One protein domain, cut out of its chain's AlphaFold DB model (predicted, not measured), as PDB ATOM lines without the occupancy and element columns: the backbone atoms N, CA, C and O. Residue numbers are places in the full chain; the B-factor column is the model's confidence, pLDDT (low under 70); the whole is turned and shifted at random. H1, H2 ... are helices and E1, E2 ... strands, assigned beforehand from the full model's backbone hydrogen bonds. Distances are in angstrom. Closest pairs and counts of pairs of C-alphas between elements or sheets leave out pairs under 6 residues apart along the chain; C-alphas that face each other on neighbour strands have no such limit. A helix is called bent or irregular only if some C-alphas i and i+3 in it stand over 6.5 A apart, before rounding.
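Overview. This is residues 161 to 297 of the 564 residues of an uncharacterized protein of Alicyclobacillaceae bacterium I2511 (UniProt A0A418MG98). Two four-stranded sheets, E1 to E4 and E5 to E8, stand face to face as a sandwich, and the short helix H1 packs on the face of the first sheet turned away from the second. That first sheet curls round H1, and its edge strand E1 is sharply bent. The printed part has 137 residues, with one named helix and eight named strands in the order H1 E1 E2 E3 E4 E5 E6 E7 E8, mostly strand. Both sheets are antiparallel, ordered E1 E2 E3 E4 and E5 E6 E7 E8. The whole is compact, with a radius of gyration of the C-alphas of 14.4 A and spans of 45 by 32 by 22 A.

Arrangement. H1, residues 161 to 169, has every O i to N i+4 pair within hydrogen-bond range. It is on the sheet of E1, residues 178 to 189, E2, 195 to 204, E3, 212 to 218, and E4, 221 to 225; its closest C-alphas to E1 are those of Met 167 and Phe 179, 4.8 A apart. These strands form a meander, each the antiparallel neighbour of the one before. In the hairpin E1 and E2, N 180 and O 202 are 2.8 A apart; in E2 and E3, N 199 and O 215, 2.9 A; in E3 and E4, N 218 and O 221, 2.9 A. E5, residues 235 to 242, E6, 245 to 252, E7, 264 to 274, and E8, 277 to 280, form a second meander. In the hairpin E5 and E6, N 239 and O 247 are 2.8 A apart; in E6 and E7, N 250 and O 267, 2.8 A; in E7 and E8, N 279 and O 272, 2.9 A. The two sheets, both strongly twisted, form a sandwich, two sheets face to face, with strands at 27 degrees to each other. The closest C-alphas of E1 and E5 are those of Val 188 and Lys 240, 6.8 A; of E4 and E8, Val 223 and Met 278, 6.9 A. H1 and E5 are apart.

Along the chain. H1 begins with C-alpha 161 at (283.570, 257.548, 288.721). E1, 28.8 A long, bends by 74 degrees at residue 183; E2 is 27.4 A long, E6 22.1 A and E7 31.1 A. E8 ends with C-alpha 280 at (288.595, 283.174, 289.367).

Size, cuts and confidence. The C-alphas farthest apart, those of Gly 193 and Ala 256, are 45.9 A apart. The printed part has no cut. The link E6 to E7, 11 residues, is long. Residues 281 to 297 hold no named element, but 295 to 296 pair antiparallel with 171 to 172. The mean pLDDT of the printed part is 85.7; 16 residues are under 70, among them 227 to 229 and 288 to 297.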
ATOM      1  N   ALA A 161     284.946 257.951 288.612       67.44
ATOM      2  CA  ALA A 161     283.570 257.548 288.721       67.44
ATOM      3  C   ALA A 161     282.602 258.698 289.074       67.44
ATOM      4  O   ALA A 161     281.534 258.836 288.463       67.44
ATOM      5  N   ARG A 162     282.966 259.506 290.070       79.75
ATOM      6  CA  ARG A 162     282.198 260.672 290.516       79.75
ATOM      7  C   ARG A 162     282.186 261.774 289.459       79.75
ATOM      8  O   ARG A 162     281.121 262.325 289.190       79.75
ATOM      9  N   MET A 163     283.337 262.059 288.848       89.31
ATOM     10  CA  MET A 163     283.457 263.078 287.798       89.31
ATOM     11  C   MET A 163     282.590 262.741 286.583       89.31
ATOM     12  O   MET A 163     281.766 263.558 286.183       89.31
ATOM     13  N   GLU A 164     282.696 261.515 286.062       81.75
ATOM     14  CA  GLU A 164     281.868 261.031 284.947       81.75
ATOM     15  C   GLU A 164     280.371 261.162 285.241       81.75
ATOM     16  O   GLU A 164     279.602 261.565 284.373       81.75
ATOM     17  N   HIS A 165     279.948 260.849 286.470       76.06
ATOM     18  CA  HIS A 165     278.543 260.963 286.842       76.06
ATOM     19  C   HIS A 165     278.060 262.417 286.828       76.06
ATOM     20  O   HIS A 165     277.007 262.715 286.276       76.06
ATOM     21  N   VAL A 166     278.821 263.340 287.416       84.56
ATOM     22  CA  VAL A 166     278.438 264.756 287.399       84.56
ATOM     23  C   VAL A 166     278.311 265.265 285.964       84.56
ATOM     24  O   VAL A 166     277.307 265.888 285.624       84.56
ATOM     25  N   MET A 167     279.281 264.944 285.108       89.50
ATOM     26  CA  MET A 167     279.274 265.360 283.704       89.50
ATOM     27  C   MET A 167     278.103 264.755 282.930       89.50
ATOM     28  O   MET A 167     277.420 265.467 282.200       89.50
ATOM     29  N   CYS A 168     277.793 263.475 283.148       77.88
ATOM     30  CA  CYS A 168     276.678 262.839 282.453       77.88
ATOM     31  C   CYS A 168     275.315 263.378 282.901       77.88
ATOM     32  O   CYS A 168     274.368 263.362 282.121       77.88
ATOM     33  N   CYS A 169     275.197 263.853 284.143       77.00
ATOM     34  CA  CYS A 169     273.996 264.508 284.662       77.00
ATOM     35  C   CYS A 169     273.914 265.983 284.270       77.00
ATOM     36  O   CYS A 169     272.883 266.614 284.488       77.00
ATOM     37  N   THR A 170     274.985 266.527 283.704       84.19
ATOM     38  CA  THR A 170     275.017 267.883 283.184       84.19
ATOM     39  C   THR A 170     274.462 267.870 281.765       84.19
ATOM     40  O   THR A 170     274.988 267.156 280.913       84.19
ATOM     41  N   VAL A 171     273.389 268.625 281.525       81.81
ATOM     42  CA  VAL A 171     272.682 268.660 280.237       81.81
ATOM     43  C   VAL A 171     272.702 270.081 279.679       81.81
ATOM     44  O   VAL A 171     272.520 271.055 280.416       81.81
ATOM     45  N   GLU A 172     272.925 270.194 278.374       80.50
ATOM     46  CA  GLU A 172     272.752 271.441 277.626       80.50
ATOM     47  C   GLU A 172     271.263 271.833 277.594       80.50
ATOM     48  O   GLU A 172     270.422 271.057 277.137       80.50
ATOM     49  N   LEU A 173     270.910 273.037 278.068       77.06
ATOM     50  CA  LEU A 173     269.515 273.484 278.069       77.06
ATOM     51  C   LEU A 173     268.915 273.459 276.659       77.06
ATOM     52  O   LEU A 173     269.476 273.998 275.710       77.06
ATOM     53  N   GLY A 174     267.718 272.881 276.555       79.69
ATOM     54  CA  GLY A 174     266.999 272.759 275.287       79.69
ATOM     55  C   GLY A 174     267.464 271.596 274.407       79.69
ATOM     56  O   GLY A 174     266.942 271.448 273.304       79.69
ATOM     57  N   THR A 175     268.392 270.758 274.877       79.56
ATOM     58  CA  THR A 175     268.823 269.541 274.174       79.56
ATOM     59  C   THR A 175     268.893 268.342 275.130       79.56
ATOM     60  O   THR A 175     268.703 268.474 276.337       79.56
ATOM     61  N   GLU A 176     269.166 267.153 274.587       77.38
ATOM     62  CA  GLU A 176     269.488 265.947 275.368       77.38
ATOM     63  C   GLU A 176     271.005 265.695 275.462       77.38
ATOM     64  O   GLU A 176     271.434 264.645 275.952       77.38
ATOM     65  N   MET A 177     271.827 266.631 274.969       81.69
ATOM     66  CA  MET A 177     273.281 266.484 274.959       81.69
ATOM     67  C   MET A 177     273.834 266.574 276.379       81.69
ATOM     68  O   MET A 177     273.425 267.415 277.183       81.69
ATOM     69  N   ARG A 178     274.770 265.676 276.686       85.94
ATOM     70  CA  ARG A 178     275.410 265.535 278.002       85.94
ATOM     71  C   ARG A 178     276.899 265.805 277.882       85.94
ATOM     72  O   ARG A 178     277.401 265.956 276.777       85.94
ATOM     73  N   PHE A 179     277.624 265.800 278.993       89.62
ATOM     74  CA  PHE A 179     279.083 265.878 278.967       89.62
ATOM     75  C   PHE A 179     279.711 264.547 279.359       89.62
ATOM     76  O   PHE A 179     279.177 263.787 280.170       89.62
ATOM     77  N   ALA A 180     280.872 264.273 278.782       87.94
ATOM     78  CA  ALA A 180     281.667 263.098 279.062       87.94
ATOM     79  C   ALA A 180     283.112 263.511 279.384       87.94
ATOM     80  O   ALA A 180     283.632 264.477 278.829       87.94
ATOM     81  N   LEU A 181     283.737 262.792 280.315       91.06
ATOM     82  CA  LEU A 181     285.046 263.107 280.888       91.06
ATOM     83  C   LEU A 181     286.202 263.035 279.880       91.06
ATOM     84  O   LEU A 181     286.677 261.954 279.543       91.06
ATOM     85  N   THR A 182     286.758 264.176 279.488       90.38
ATOM     86  CA  THR A 182     287.897 264.234 278.569       90.38
ATOM     87  C   THR A 182     289.186 264.676 279.262       90.38
ATOM     88  O   THR A 182     289.230 265.585 280.088       90.38
ATOM     89  N   GLY A 183     290.286 263.999 278.924       88.06
ATOM     90  CA  GLY A 183     291.602 264.273 279.502       88.06
ATOM     91  C   GLY A 183     291.787 263.757 280.935       88.06
ATOM     92  O   GLY A 183     290.994 262.983 281.468       88.06
ATOM     93  N   SER A 184     292.909 264.140 281.549       93.62
ATOM     94  CA  SER A 184     293.238 263.766 282.928       93.62
ATOM     95  C   SER A 184     292.826 264.868 283.913       93.62
ATOM     96  O   SER A 184     293.154 266.033 283.674       93.62
ATOM     97  N   PRO A 185     292.176 264.525 285.041       96.31
ATOM     98  CA  PRO A 185     291.884 265.481 286.104       96.31
ATOM     99  C   PRO A 185     293.165 266.112 286.652       96.31
ATOM    100  O   PRO A 185     294.152 265.425 286.931       96.31
ATOM    101  N   LEU A 186     293.139 267.423 286.870       96.69
ATOM    102  CA  LEU A 186     294.229 268.160 287.482       96.69
ATOM    103  C   LEU A 186     293.902 268.468 288.943       96.69
ATOM    104  O   LEU A 186     293.106 269.354 289.235       96.69
ATOM    105  N   THR A 187     294.557 267.751 289.858       95.44
ATOM    106  CA  THR A 187     294.338 267.887 291.308       95.44
ATOM    107  C   THR A 187     295.505 268.593 292.004       95.44
ATOM    108  O   THR A 187     296.673 268.229 291.799       95.44
ATOM    109  N   VAL A 188     295.192 269.571 292.853       95.12
ATOM    110  CA  VAL A 188     296.101 270.213 293.823       95.12
ATOM    111  C   VAL A 188     295.577 270.005 295.247       95.12
ATOM    112  O   VAL A 188     294.392 269.749 295.435       95.12
ATOM    113  N   SER A 189     296.446 270.097 296.259       91.62
ATOM    114  CA  SER A 189     295.992 270.197 297.659       91.62
ATOM    115  C   SER A 189     295.227 271.503 297.849       91.62
ATOM    116  O   SER A 189     295.581 272.473 297.197       91.62
ATOM    117  N   ASP A 190     294.237 271.568 298.731       89.94
ATOM    118  CA  ASP A 190     293.569 272.825 299.110       89.94
ATOM    119  C   ASP A 190     294.315 273.631 300.197       89.94
ATOM    120  O   ASP A 190     293.883 274.721 300.554       89.94
ATOM    121  N   GLY A 191     295.437 273.114 300.716       87.44
ATOM    122  CA  GLY A 191     296.182 273.703 301.836       87.44
ATOM    123  C   GLY A 191     295.678 273.305 303.232       87.44
ATOM    124  O   GLY A 191     296.355 273.589 304.217       87.44
ATOM    125  N   GLU A 192     294.552 272.595 303.330       81.12
ATOM    126  CA  GLU A 192     293.859 272.242 304.583       81.12
ATOM    127  C   GLU A 192     293.601 270.725 304.720       81.12
ATOM    128  O   GLU A 192     292.836 270.266 305.570       81.12
ATOM    129  N   GLY A 193     294.285 269.919 303.904       74.19
ATOM    130  CA  GLY A 193     294.183 268.455 303.914       74.19
ATOM    131  C   GLY A 193     293.091 267.889 303.003       74.19
ATOM    132  O   GLY A 193     292.869 266.676 303.004       74.19
ATOM    133  N   GLY A 194     292.435 268.731 302.211       85.62
ATOM    134  CA  GLY A 194     291.602 268.338 301.087       85.62
ATOM    135  C   GLY A 194     292.296 268.549 299.741       85.62
ATOM    136  O   GLY A 194     293.514 268.766 299.637       85.62
ATOM    137  N   THR A 195     291.497 268.480 298.684       92.62
ATOM    138  CA  THR A 195     291.942 268.655 297.300       92.62
ATOM    139  C   THR A 195     291.030 269.584 296.525       92.62
ATOM    140  O   THR A 195     289.815 269.560 296.703       92.62
ATOM    141  N   PHE A 196     291.609 270.326 295.589       95.38
ATOM    142  CA  PHE A 196     290.888 271.076 294.569       95.38
ATOM    143  C   PHE A 196     291.237 270.501 293.192       95.38
ATOM    144  O   PHE A 196     292.412 270.428 292.816       95.38
ATOM    145  N   THR A 197     290.223 270.046 292.461       96.56
ATOM    146  CA  THR A 197     290.385 269.306 291.204       96.56
ATOM    147  C   THR A 197     289.643 270.004 290.078       96.56
ATOM    148  O   THR A 197     288.445 270.239 290.185       96.56
ATOM    149  N   ALA A 198     290.343 270.286 288.979       97.19
ATOM    150  CA  ALA A 198     289.741 270.705 287.717       97.19
ATOM    151  C   ALA A 198     289.744 269.547 286.723       97.19
ATOM    152  O   ALA A 198     290.710 268.782 286.647       97.19
ATOM    153  N   VAL A 199     288.682 269.422 285.940       96.56
ATOM    154  CA  VAL A 199     288.554 268.341 284.969       96.56
ATOM    155  C   VAL A 199     287.701 268.774 283.781       96.56
ATOM    156  O   VAL A 199     286.696 269.453 283.963       96.56
ATOM    157  N   VAL A 200     288.104 268.409 282.564       95.50
ATOM    158  CA  VAL A 200     287.387 268.793 281.341       95.50
ATOM    159  C   VAL A 200     286.302 267.760 281.044       95.50
ATOM    160  O   VAL A 200     286.537 266.555 281.105       95.50
ATOM    161  N   GLY A 201     285.095 268.229 280.756       93.44
ATOM    162  CA  GLY A 201     284.042 267.452 280.124       93.44
ATOM    163  C   GLY A 201     283.786 267.994 278.725       93.44
ATOM    164  O   GLY A 201     283.682 269.205 278.545       93.44
ATOM    165  N   THR A 202     283.676 267.109 277.742       91.44
ATOM    166  CA  THR A 202     283.298 267.448 276.365       91.44
ATOM    167  C   THR A 202     281.873 266.994 276.111       91.44
ATOM    168  O   THR A 202     281.470 265.915 276.554       91.44
ATOM    169  N   ARG A 203     281.113 267.813 275.392       88.44
ATOM    170  CA  ARG A 203     279.758 267.507 274.951       88.44
ATOM    171  C   ARG A 203     279.697 266.158 274.221       88.44
ATOM    172  O   ARG A 203     280.599 265.795 273.469       88.44
ATOM    173  N   TYR A 204     278.635 265.397 274.450       81.81
ATOM    174  CA  TYR A 204     278.432 264.055 273.920       81.81
ATOM    175  C   TYR A 204     276.939 263.759 273.666       81.81
ATOM    176  O   TYR A 204     276.104 264.029 274.534       81.81
ATOM    177  N   PRO A 205     276.596 263.114 272.531       76.00
ATOM    178  CA  PRO A 205     277.473 262.846 271.391       76.00
ATOM    179  C   PRO A 205     277.715 264.136 270.591       76.00
ATOM    180  O   PRO A 205     276.776 264.864 270.295       76.00
ATOM    181  N   THR A 206     278.960 264.406 270.200       75.81
ATOM    182  CA  THR A 206     279.256 265.450 269.211       75.81
ATOM    183  C   THR A 206     280.318 264.959 268.237       75.81
ATOM    184  O   THR A 206     281.259 264.270 268.631       75.81
ATOM    185  N   ALA A 207     280.142 265.269 266.953       59.34
ATOM    186  CA  ALA A 207     281.076 264.864 265.903       59.34
ATOM    187  C   ALA A 207     282.335 265.744 265.866       59.34
ATOM    188  O   ALA A 207     283.354 265.342 265.313       59.34
ATOM    189  N   ASP A 208     282.255 266.947 266.429       71.75
ATOM    190  CA  ASP A 208     283.244 268.005 266.241       71.75
ATOM    191  C   ASP A 208     284.259 268.119 267.393       71.75
ATOM    192  O   ASP A 208     285.288 268.767 267.242       71.75
ATOM    193  N   GLY A 209     284.009 267.456 268.525       68.25
ATOM    194  CA  GLY A 209     284.840 267.529 269.733       68.25
ATOM    195  C   GLY A 209     284.829 268.893 270.439       68.25
ATOM    196  O   GLY A 209     285.540 269.056 271.437       68.25
ATOM    197  N   TYR A 210     284.028 269.848 269.954       74.31
ATOM    198  CA  TYR A 210     283.880 271.186 270.527       74.31
ATOM    199  C   TYR A 210     282.697 271.233 271.500       74.31
ATOM    200  O   TYR A 210     281.791 270.393 271.469       74.31
ATOM    201  N   GLY A 211     282.725 272.232 272.381       85.56
ATOM    202  CA  GLY A 211     281.781 272.337 273.492       85.56
ATOM    203  C   GLY A 211     282.343 271.642 274.722       85.56
ATOM    204  O   GLY A 211     282.053 270.480 275.013       85.56
ATOM    205  N   GLN A 212     283.237 272.344 275.408       91.31
ATOM    206  CA  GLN A 212     283.924 271.871 276.596       91.31
ATOM    207  C   GLN A 212     283.509 272.688 277.817       91.31
ATOM    208  O   GLN A 212     283.201 273.877 277.742       91.31
ATOM    209  N   VAL A 213     283.527 272.038 278.971       92.19
ATOM    210  CA  VAL A 213     283.292 272.645 280.279       92.19
ATOM    211  C   VAL A 213     284.350 272.103 281.226       92.19
ATOM    212  O   VAL A 213     284.571 270.899 281.290       92.19
ATOM    213  N   VAL A 214     285.012 272.969 281.985       94.69
ATOM    214  CA  VAL A 214     285.851 272.528 283.098       94.69
ATOM    215  C   VAL A 214     285.004 272.490 284.354       94.69
ATOM    216  O   VAL A 214     284.503 273.518 284.795       94.69
ATOM    217  N   TYR A 215     284.889 271.319 284.954       94.81
ATOM    218  CA  TYR A 215     284.242 271.096 286.234       94.81
ATOM    219  C   TYR A 215     285.269 271.219 287.351       94.81
ATOM    220  O   TYR A 215     286.397 270.736 287.227       94.81
ATOM    221  N   PHE A 216     284.863 271.841 288.450       95.06
ATOM    222  CA  PHE A 216     285.689 272.037 289.628       95.06
ATOM    223  C   PHE A 216     285.102 271.292 290.808       95.06
ATOM    224  O   PHE A 216     283.933 271.466 291.152       95.06
ATOM    225  N   PHE A 217     285.943 270.501 291.455       94.31
ATOM    226  CA  PHE A 217     285.596 269.736 292.635       94.31
ATOM    227  C   PHE A 217     286.449 270.180 293.817       94.31
ATOM    228  O   PHE A 217     287.657 270.383 293.670       94.31
ATOM    229  N   HIS A 218     285.833 270.284 294.989       91.50
ATOM    230  CA  HIS A 218     286.540 270.287 296.264       91.50
ATOM    231  C   HIS A 218     286.293 268.938 296.927       91.50
ATOM    232  O   HIS A 218     285.150 268.540 297.142       91.50
ATOM    233  N   ASN A 219     287.365 268.192 297.183       87.00
ATOM    234  CA  ASN A 219     287.291 266.783 297.572       87.00
ATOM    235  C   ASN A 219     286.412 265.985 296.585       87.00
ATOM    236  O   ASN A 219     286.755 265.883 295.412       87.00
ATOM    237  N   ASN A 220     285.269 265.452 297.024       83.75
ATOM    238  CA  ASN A 220     284.327 264.705 296.178       83.75
ATOM    239  C   ASN A 220     283.140 265.543 295.662       83.75
ATOM    240  O   ASN A 220     282.295 265.026 294.912       83.75
ATOM    241  N   ASP A 221     283.061 266.815 296.043       82.12
ATOM    242  CA  ASP A 221     281.902 267.666 295.805       82.12
ATOM    243  C   ASP A 221     282.138 268.600 294.628       82.12
ATOM    244  O   ASP A 221     283.180 269.244 294.527       82.12
ATOM    245  N   LEU A 222     281.163 268.673 293.722       89.69
ATOM    246  CA  LEU A 222     281.179 269.643 292.634       89.69
ATOM    247  C   LEU A 222     280.927 271.033 293.223       89.69
ATOM    248  O   LEU A 222     279.853 271.291 293.762       89.69
ATOM    249  N   VAL A 223     281.898 271.930 293.082       89.56
ATOM    250  CA  VAL A 223     281.819 273.305 293.604       89.56
ATOM    251  C   VAL A 223     281.548 274.338 292.517       89.56
ATOM    252  O   VAL A 223     281.184 275.476 292.810       89.56
ATOM    253  N   GLY A 224     281.686 273.952 291.250       89.88
ATOM    254  CA  GLY A 224     281.330 274.795 290.117       89.88
ATOM    255  C   GLY A 224     281.860 274.253 288.800       89.88
ATOM    256  O   GLY A 224     282.411 273.158 288.729       89.88
ATOM    257  N   TRP A 225     281.707 275.043 287.748       92.00
ATOM    258  CA  TRP A 225     282.303 274.788 286.443       92.00
ATOM    259  C   TRP A 225     282.564 276.106 285.707       92.00
ATOM    260  O   TRP A 225     282.039 277.159 286.079       92.00
ATOM    261  N   THR A 226     283.400 276.069 284.674       85.38
ATOM    262  CA  THR A 226     283.612 277.200 283.763       85.38
ATOM    263  C   THR A 226     282.370 277.440 282.939       85.38
ATOM    264  O   THR A 226     281.782 276.477 282.457       85.38
ATOM    265  N   GLY A 227     282.033 278.701 282.676       61.03
ATOM    266  CA  GLY A 227     280.990 278.976 281.697       61.03
ATOM    267  C   GLY A 227     279.612 279.198 282.293       61.03
ATOM    268  O   GLY A 227     278.627 278.634 281.841       61.03
ATOM    269  N   LYS A 228     279.509 280.065 283.302       63.62
ATOM    270  CA  LYS A 228     278.270 280.830 283.456       63.62
ATOM    271  C   LYS A 228     278.395 282.068 282.556       63.62
ATOM    272  O   LYS A 228     279.208 282.929 282.892       63.62
ATOM    273  N   PRO A 229     277.655 282.163 281.430       55.31
ATOM    274  CA  PRO A 229     276.507 281.324 281.057       55.31
ATOM    275  C   PRO A 229     276.752 280.081 280.169       55.31
ATOM    276  O   PRO A 229     275.911 279.197 280.274       55.31
ATOM    277  N   GLY A 230     277.816 279.959 279.355       71.56
ATOM    278  CA  GLY A 230     277.917 278.877 278.345       71.56
ATOM    279  C   GLY A 230     279.237 278.092 278.269       71.56
ATOM    280  O   GLY A 230     280.201 278.417 278.948       71.56
ATOM    281  N   GLU A 231     279.278 277.063 277.417       83.88
ATOM    282  CA  GLU A 231     280.467 276.236 277.128       83.88
ATOM    283  C   GLU A 231     281.632 277.048 276.557       83.88
ATOM    284  O   GLU A 231     281.421 278.082 275.918       83.88
ATOM    285  N   VAL A 232     282.851 276.525 276.719       88.69
ATOM    286  CA  VAL A 232     284.023 276.996 275.978       88.69
ATOM    287  C   VAL A 232     284.271 276.138 274.742       88.69
ATOM    288  O   VAL A 232     284.073 274.927 274.777       88.69
ATOM    289  N   THR A 233     284.741 276.736 273.648       88.44
ATOM    290  CA  THR A 233     285.035 275.978 272.420       88.44
ATOM    291  C   THR A 233     286.106 274.905 272.646       88.44
ATOM    292  O   THR A 233     285.893 273.745 272.294       88.44
ATOM    293  N   GLU A 234     287.229 275.273 273.275       91.56
ATOM    294  CA  GLU A 234     288.365 274.379 273.532       91.56
ATOM    295  C   GLU A 234     289.163 274.804 274.782       91.56
ATOM    296  O   GLU A 234     289.546 275.968 274.952       91.56
ATOM    297  N   VAL A 235     289.464 273.830 275.645       93.88
ATOM    298  CA  VAL A 235     290.427 273.920 276.747       93.88
ATOM    299  C   VAL A 235     291.776 273.405 276.251       93.88
ATOM    300  O   VAL A 235     291.974 272.207 276.071       93.88
ATOM    301  N   GLN A 236     292.738 274.308 276.079       95.31
ATOM    302  CA  GLN A 236     294.057 273.968 275.539       95.31
ATOM    303  C   GLN A 236     294.985 273.363 276.594       95.31
ATOM    304  O   GLN A 236     295.824 272.512 276.292       95.31
ATOM    305  N   LYS A 237     294.902 273.841 277.844       96.81
ATOM    306  CA  LYS A 237     295.845 273.439 278.895       96.81
ATOM    307  C   LYS A 237     295.288 273.641 280.297       96.81
ATOM    308  O   LYS A 237     294.661 274.656 280.574       96.81
ATOM    309  N   MET A 238     295.635 272.734 281.209       97.88
ATOM    310  CA  MET A 238     295.504 272.930 282.655       97.88
ATOM    311  C   MET A 238     296.881 272.773 283.317       97.88
ATOM    312  O   MET A 238     297.615 271.833 283.008       97.88
ATOM    313  N   VAL A 239     297.255 273.674 284.229       97.81
ATOM    314  CA  VAL A 239     298.528 273.615 284.976       97.81
ATOM    315  C   VAL A 239     298.348 273.909 286.462       97.81
ATOM    316  O   VAL A 239     297.543 274.753 286.852       97.81
ATOM    317  N   LYS A 240     299.128 273.226 287.308       97.81
ATOM    318  CA  LYS A 240     299.189 273.514 288.749       97.81
ATOM    319  C   LYS A 240     299.991 274.799 288.961       97.81
ATOM    320  O   LYS A 240     301.051 274.952 288.350       97.81
ATOM    321  N   ARG A 241     299.514 275.708 289.813       97.06
ATOM    322  CA  ARG A 241     300.230 276.955 290.158       97.06
ATOM    323  C   ARG A 241     300.621 277.052 291.632       97.06
ATOM    324  O   ARG A 241     301.461 277.876 291.966       97.06
ATOM    325  N   GLY A 242     300.077 276.186 292.482       93.38
ATOM    326  CA  GLY A 242     300.425 276.088 293.897       93.38
ATOM    327  C   GLY A 242     299.497 275.122 294.626       93.38
ATOM    328  O   GLY A 242     298.704 274.419 293.990       93.38
ATOM    329  N   ALA A 243     299.565 275.118 295.959       92.06
ATOM    330  CA  ALA A 243     298.415 274.684 296.750       92.06
ATOM    331  C   ALA A 243     297.216 275.561 296.369       92.06
ATOM    332  O   ALA A 243     297.416 276.694 295.952       92.06
ATOM    333  N   ASN A 244     296.024 274.979 296.419       94.69
ATOM    334  CA  ASN A 244     294.689 275.489 296.118       94.69
ATOM    335  C   ASN A 244     294.489 276.193 294.770       94.69
ATOM    336  O   ASN A 244     293.378 276.633 294.509       94.69
ATOM    337  N   THR A 245     295.511 276.270 293.912       97.50
ATOM    338  CA  THR A 245     295.507 277.122 292.720       97.50
ATOM    339  C   THR A 245     295.836 276.350 291.440       97.50
ATOM    340  O   THR A 245     296.879 275.696 291.306       97.50
ATOM    341  N   LEU A 246     294.960 276.500 290.449       97.62
ATOM    342  CA  LEU A 246     295.046 275.926 289.108       97.62
ATOM    343  C   LEU A 246     295.005 277.059 288.075       97.62
ATOM    344  O   LEU A 246     294.333 278.060 288.289       97.62
ATOM    345  N   ALA A 247     295.688 276.913 286.942       97.69
ATOM    346  CA  ALA A 247     295.517 277.815 285.804       97.69
ATOM    347  C   ALA A 247     295.080 277.039 284.568       97.69
ATOM    348  O   ALA A 247     295.614 275.964 284.282       97.69
ATOM    349  N   ILE A 248     294.114 277.594 283.846       97.19
ATOM    350  CA  ILE A 248     293.488 276.964 282.689       97.19
ATOM    351  C   ILE A 248     293.565 277.922 281.511       97.19
ATOM    352  O   ILE A 248     293.204 279.091 281.636       97.19
ATOM    353  N   THR A 249     294.061 277.418 280.386       96.88
ATOM    354  CA  THR A 249     294.207 278.153 279.133       96.88
ATOM    355  C   THR A 249     293.126 277.716 278.151       96.88
ATOM    356  O   THR A 249     292.987 276.524 277.873       96.88
ATOM    357  N   TYR A 250     292.394 278.690 277.620       95.12
ATOM    358  CA  TYR A 250     291.297 278.523 276.671       95.12
ATOM    359  C   TYR A 250     291.689 279.087 275.308       95.12
ATOM    360  O   TYR A 250     292.332 280.142 275.234       95.12
ATOM    361  N   ALA A 251     291.261 278.414 274.243       93.75
ATOM    362  CA  ALA A 251     291.307 278.983 272.901       93.75
ATOM    363  C   ALA A 251     290.355 280.188 272.815       93.75
ATOM    364  O   ALA A 251     289.282 280.172 273.416       93.75
ATOM    365  N   ASN A 252     290.753 281.234 272.091       93.81
ATOM    366  CA  ASN A 252     290.022 282.496 272.002       93.81
ATOM    367  C   ASN A 252     289.708 282.810 270.540       93.81
ATOM    368  O   ASN A 252     290.620 282.860 269.717       93.81
ATOM    369  N   TYR A 253     288.431 283.019 270.228       89.81
ATOM    370  CA  TYR A 253     287.957 283.149 268.855       89.81
ATOM    371  C   TYR A 253     287.374 284.536 268.588       89.81
ATOM    372  O   TYR A 253     286.776 285.170 269.457       89.81
ATOM    373  N   THR A 254     287.483 285.010 267.355       89.50
ATOM    374  CA  THR A 254     286.564 286.026 266.835       89.50
ATOM    375  C   THR A 254     285.253 285.364 266.397       89.50
ATOM    376  O   THR A 254     285.245 284.174 266.082       89.50
ATOM    377  N   PRO A 255     284.136 286.106 266.287       86.19
ATOM    378  CA  PRO A 255     282.896 285.561 265.729       86.19
ATOM    379  C   PRO A 255     283.016 285.010 264.295       86.19
ATOM    380  O   PRO A 255     282.110 284.313 263.847       86.19
ATOM    381  N   ALA A 256     284.085 285.353 263.567       89.69
ATOM    382  CA  ALA A 256     284.338 284.909 262.198       89.69
ATOM    383  C   ALA A 256     285.309 283.719 262.111       89.69
ATOM    384  O   ALA A 256     285.508 283.180 261.021       89.69
ATOM    385  N   ASP A 257     285.930 283.320 263.223       90.50
ATOM    386  CA  ASP A 257     286.899 282.231 263.212       90.50
ATOM    387  C   ASP A 257     286.197 280.885 262.982       90.50
ATOM    388  O   ASP A 257     285.148 280.616 263.579       90.50
ATOM    389  N   PRO A 258     286.776 279.983 262.170       88.81
ATOM    390  CA  PRO A 258     286.340 278.596 262.172       88.81
ATOM    391  C   PRO A 258     286.752 277.928 263.497       88.81
ATOM    392  O   PRO A 258     287.817 278.222 264.040       88.81
ATOM    393  N   LEU A 259     285.954 276.974 263.993       84.69
ATOM    394  CA  LEU A 259     286.211 276.289 265.276       84.69
ATOM    395  C   LEU A 259     287.605 275.635 265.353       84.69
ATOM    396  O   LEU A 259     288.186 275.538 266.431       84.69
ATOM    397  N   SER A 260     288.166 275.246 264.207       88.12
ATOM    398  CA  SER A 260     289.493 274.638 264.096       88.12
ATOM    399  C   SER A 260     290.667 275.621 264.079       88.12
ATOM    400  O   SER A 260     291.809 275.167 264.122       88.12
ATOM    401  N   ASN A 261     290.437 276.936 263.970       91.44
ATOM    402  CA  ASN A 261     291.515 277.921 263.839       91.44
ATOM    403  C   ASN A 261     291.198 279.231 264.590       91.44
ATOM    404  O   ASN A 261     290.776 280.205 263.960       91.44
ATOM    405  N   PRO A 262     291.392 279.271 265.924       93.50
ATOM    406  CA  PRO A 262     291.277 280.507 266.695       93.50
ATOM    407  C   PRO A 262     292.328 281.526 266.236       93.50
ATOM    408  O   PRO A 262     293.520 281.218 266.188       93.50
ATOM    409  N   SER A 263     291.906 282.751 265.925       95.19
ATOM    410  CA  SER A 263     292.802 283.826 265.478       95.19
ATOM    411  C   SER A 263     293.271 284.743 266.609       95.19
ATOM    412  O   SER A 263     294.247 285.479 266.435       95.19
ATOM    413  N   LEU A 264     292.624 284.702 267.781       94.88
ATOM    414  CA  LEU A 264     293.029 285.490 268.945       94.88
ATOM    415  C   LEU A 264     293.994 284.717 269.848       94.88
ATOM    416  O   LEU A 264     293.979 283.491 269.938       94.88
ATOM    417  N   ALA A 265     294.819 285.466 270.585       95.88
ATOM    418  CA  ALA A 265     295.720 284.885 271.573       95.88
ATOM    419  C   ALA A 265     294.928 284.127 272.665       95.88
ATOM    420  O   ALA A 265     293.930 284.665 273.167       95.88
ATOM    421  N   PRO A 266     295.378 282.919 273.069       96.38
ATOM    422  CA  PRO A 266     294.742 282.154 274.136       96.38
ATOM    423  C   PRO A 266     294.657 282.926 275.451       96.38
ATOM    424  O   PRO A 266     295.568 283.676 275.814       96.38
ATOM    425  N   VAL A 267     293.590 282.689 276.209       95.62
ATOM    426  CA  VAL A 267     293.363 283.349 277.502       95.62
ATOM    427  C   VAL A 267     293.583 282.360 278.630       95.62
ATOM    428  O   VAL A 267     293.047 281.259 278.611       95.62
ATOM    429  N   THR A 268     294.378 282.753 279.626       96.62
ATOM    430  CA  THR A 268     294.628 281.935 280.818       96.62
ATOM    431  C   THR A 268     293.959 282.554 282.033       96.62
ATOM    432  O   THR A 268     294.271 283.685 282.400       96.62
ATOM    433  N   LEU A 269     293.080 281.793 282.679       96.56
ATOM    434  CA  LEU A 269     292.446 282.165 283.940       96.56
ATOM    435  C   LEU A 269     293.024 281.324 285.075       96.56
ATOM    436  O   LEU A 269     293.346 280.148 284.897       96.56
ATOM    437  N   THR A 270     293.168 281.939 286.245       97.50
ATOM    438  CA  THR A 270     293.601 281.258 287.466       97.50
ATOM    439  C   THR A 270     292.396 281.034 288.362       97.50
ATOM    440  O   THR A 270     291.670 281.978 288.669       97.50
ATOM    441  N   TYR A 271     292.214 279.794 288.796       97.00
ATOM    442  CA  TYR A 271     291.175 279.365 289.717       97.00
ATOM    443  C   TYR A 271     291.816 279.009 291.045       97.00
ATOM    444  O   TYR A 271     292.805 278.274 291.065       97.00
ATOM    445  N   HIS A 272     291.256 279.507 292.142       95.88
ATOM    446  CA  HIS A 272     291.717 279.147 293.475       95.88
ATOM    447  C   HIS A 272     290.563 278.812 294.415       95.88
ATOM    448  O   HIS A 272     289.482 279.392 294.323       95.88
ATOM    449  N   TRP A 273     290.805 277.854 295.306       95.25
ATOM    450  CA  TRP A 273     289.881 277.485 296.372       95.25
ATOM    451  C   TRP A 273     290.234 278.233 297.658       95.25
ATOM    452  O   TRP A 273     291.315 278.028 298.217       95.25
ATOM    453  N   ALA A 274     289.338 279.105 298.113       92.31
ATOM    454  CA  ALA A 274     289.484 279.873 299.348       92.31
ATOM    455  C   ALA A 274     288.107 280.244 299.912       92.31
ATOM    456  O   ALA A 274     287.147 280.400 299.163       92.31
ATOM    457  N   ASP A 275     288.002 280.388 301.234       89.38
ATOM    458  CA  ASP A 275     286.765 280.815 301.907       89.38
ATOM    459  C   ASP A 275     285.539 279.942 301.568       89.38
ATOM    460  O   ASP A 275     284.423 280.436 301.415       89.38
ATOM    461  N   ASN A 276     285.754 278.626 301.428       82.00
ATOM    462  CA  ASN A 276     284.749 277.642 300.991       82.00
ATOM    463  C   ASN A 276     284.093 277.965 299.635       82.00
ATOM    464  O   ASN A 276     282.964 277.548 299.367       82.00
ATOM    465  N   ALA A 277     284.792 278.705 298.777       88.25
ATOM    466  CA  ALA A 277     284.330 279.061 297.451       88.25
ATOM    467  C   ALA A 277     285.453 278.935 296.417       88.25
ATOM    468  O   ALA A 277     286.649 279.034 296.704       88.25
ATOM    469  N   MET A 278     285.043 278.721 295.170       93.62
ATOM    470  CA  MET A 278     285.938 278.837 294.033       93.62
ATOM    471  C   MET A 278     285.969 280.289 293.558       93.62
ATOM    472  O   MET A 278     284.933 280.870 293.237       93.62
ATOM    473  N   HIS A 279     287.172 280.827 293.416       93.44
ATOM    474  CA  HIS A 279     287.431 282.165 292.901       93.44
ATOM    475  C   HIS A 279     288.167 282.086 291.562       93.44
ATOM    476  O   HIS A 279     288.952 281.165 291.330       93.44
ATOM    477  N   THR A 280     287.941 283.063 290.683       94.88
ATOM    478  CA  THR A 280     288.595 283.174 289.367       94.88
ATOM    479  C   THR A 280     289.289 284.524 289.227       94.88
ATOM    480  O   THR A 280     288.772 285.540 289.685       94.88
ATOM    481  N   SER A 281     290.450 284.560 288.569       93.88
ATOM    482  CA  SER A 281     291.204 285.797 288.313       93.88
ATOM    483  C   SER A 281     290.553 286.721 287.277       93.88
ATOM    484  O   SER A 281     291.031 287.833 287.070       93.88
ATOM    485  N   GLY A 282     289.513 286.262 286.579       90.75
ATOM    486  CA  GLY A 282     288.828 287.042 285.554       90.75
ATOM    487  C   GLY A 282     287.652 286.307 284.919       90.75
ATOM    488  O   GLY A 282     287.247 285.231 285.367       90.75
ATOM    489  N   PHE A 283     287.117 286.908 283.858       87.69
ATOM    490  CA  PHE A 283     286.005 286.373 283.079       87.69
ATOM    491  C   PHE A 283     286.496 285.717 281.791       87.69
ATOM    492  O   PHE A 283     287.504 286.122 281.211       87.69
ATOM    493  N   LEU A 284     285.742 284.724 281.328       86.62
ATOM    494  CA  LEU A 284     285.918 284.161 279.995       86.62
ATOM    495  C   LEU A 284     285.554 285.225 278.938       86.62
ATOM    496  O   LEU A 284     284.480 285.825 279.041       86.62
ATOM    497  N   PRO A 285     286.412 285.490 277.935       80.00
ATOM    498  CA  PRO A 285     286.073 286.382 276.830       80.00
ATOM    499  C   PRO A 285     284.848 285.880 276.060       80.00
ATOM    500  O   PRO A 285     284.661 284.675 275.915       80.00
ATOM    501  N   ILE A 286     284.054 286.782 275.474       73.19
ATOM    502  CA  ILE A 286     282.882 286.409 274.653       73.19
ATOM    503  C   ILE A 286     283.279 285.458 273.515       73.19
ATOM    504  O   ILE A 286     282.571 284.498 273.245       73.19
ATOM    505  N   GLY A 287     284.453 285.681 272.919       70.31
ATOM    506  CA  GLY A 287     285.045 284.832 271.884       70.31
ATOM    507  C   GLY A 287     285.379 283.404 272.315       70.31
ATOM    508  O   GLY A 287     285.713 282.569 271.487       70.31
ATOM    509  N   THR A 288     285.309 283.104 273.609       62.78
ATOM    510  CA  THR A 288     285.471 281.737 274.118       62.78
ATOM    511  C   THR A 288     284.137 281.025 274.300       62.78
ATOM    512  O   THR A 288     284.145 279.804 274.393       62.78
ATOM    513  N   LEU A 289     283.014 281.756 274.348       67.06
ATOM    514  CA  LEU A 289     281.700 281.224 274.703       67.06
ATOM    515  C   LEU A 289     280.878 280.836 273.472       67.06
ATOM    516  O   LEU A 289     280.785 281.594 272.506       67.06
ATOM    517  N   VAL A 290     280.166 279.713 273.563       63.41
ATOM    518  CA  VAL A 290     279.105 279.363 272.608       63.41
ATOM    519  C   VAL A 290     277.785 280.019 273.070       63.41
ATOM    520  O   VAL A 290     277.260 279.641 274.119       63.41
ATOM    521  N   PRO A 291     277.202 280.996 272.335       50.12
ATOM    522  CA  PRO A 291     276.161 281.904 272.857       50.12
ATOM    523  C   PRO A 291     274.797 281.292 273.219       50.12
ATOM    524  O   PRO A 291     273.901 282.030 273.627       50.12
ATOM    525  N   LYS A 292     274.582 279.988 273.018       54.47
ATOM    526  CA  LYS A 292     273.253 279.354 273.126       54.47
ATOM    527  C   LYS A 292     273.088 278.377 274.278       54.47
ATOM    528  O   LYS A 292     271.994 277.855 274.463       54.47
ATOM    529  N   LEU A 293     274.130 278.165 275.064       50.09
ATOM    530  CA  LEU A 293     274.072 277.216 276.153       50.09
ATOM    531  C   LEU A 293     273.889 277.926 277.474       50.09
ATOM    532  O   LEU A 293     274.675 278.793 277.831       50.09
ATOM    533  N   ALA A 294     272.873 277.498 278.207       56.75
ATOM    534  CA  ALA A 294     272.933 277.486 279.650       56.75
ATOM    535  C   ALA A 294     272.937 276.020 280.082       56.75
ATOM    536  O   ALA A 294     272.376 275.152 279.418       56.75
ATOM    537  N   VAL A 295     273.643 275.738 281.165       52.88
ATOM    538  CA  VAL A 295     273.799 274.391 281.700       52.88
ATOM    539  C   VAL A 295     273.033 274.338 283.010       52.88
ATOM    540  O   VAL A 295     273.344 275.092 283.938       52.88
ATOM    541  N   SER A 296     272.012 273.484 283.095       56.72
ATOM    542  CA  SER A 296     271.321 273.241 284.359       56.72
ATOM    543  C   SER A 296     271.953 272.046 285.065       56.72
ATOM    544  O   SER A 296     271.999 270.928 284.563       56.72
ATOM    545  N   TYR A 297     272.431 272.301 286.276       48.47
ATOM    546  CA  TYR A 297     272.703 271.262 287.255       48.47
ATOM    547  C   TYR A 297     271.740 271.495 288.411       48.47
ATOM    548  O   TYR A 297     271.862 272.466 289.160       48.47
TER     549      TYR A 297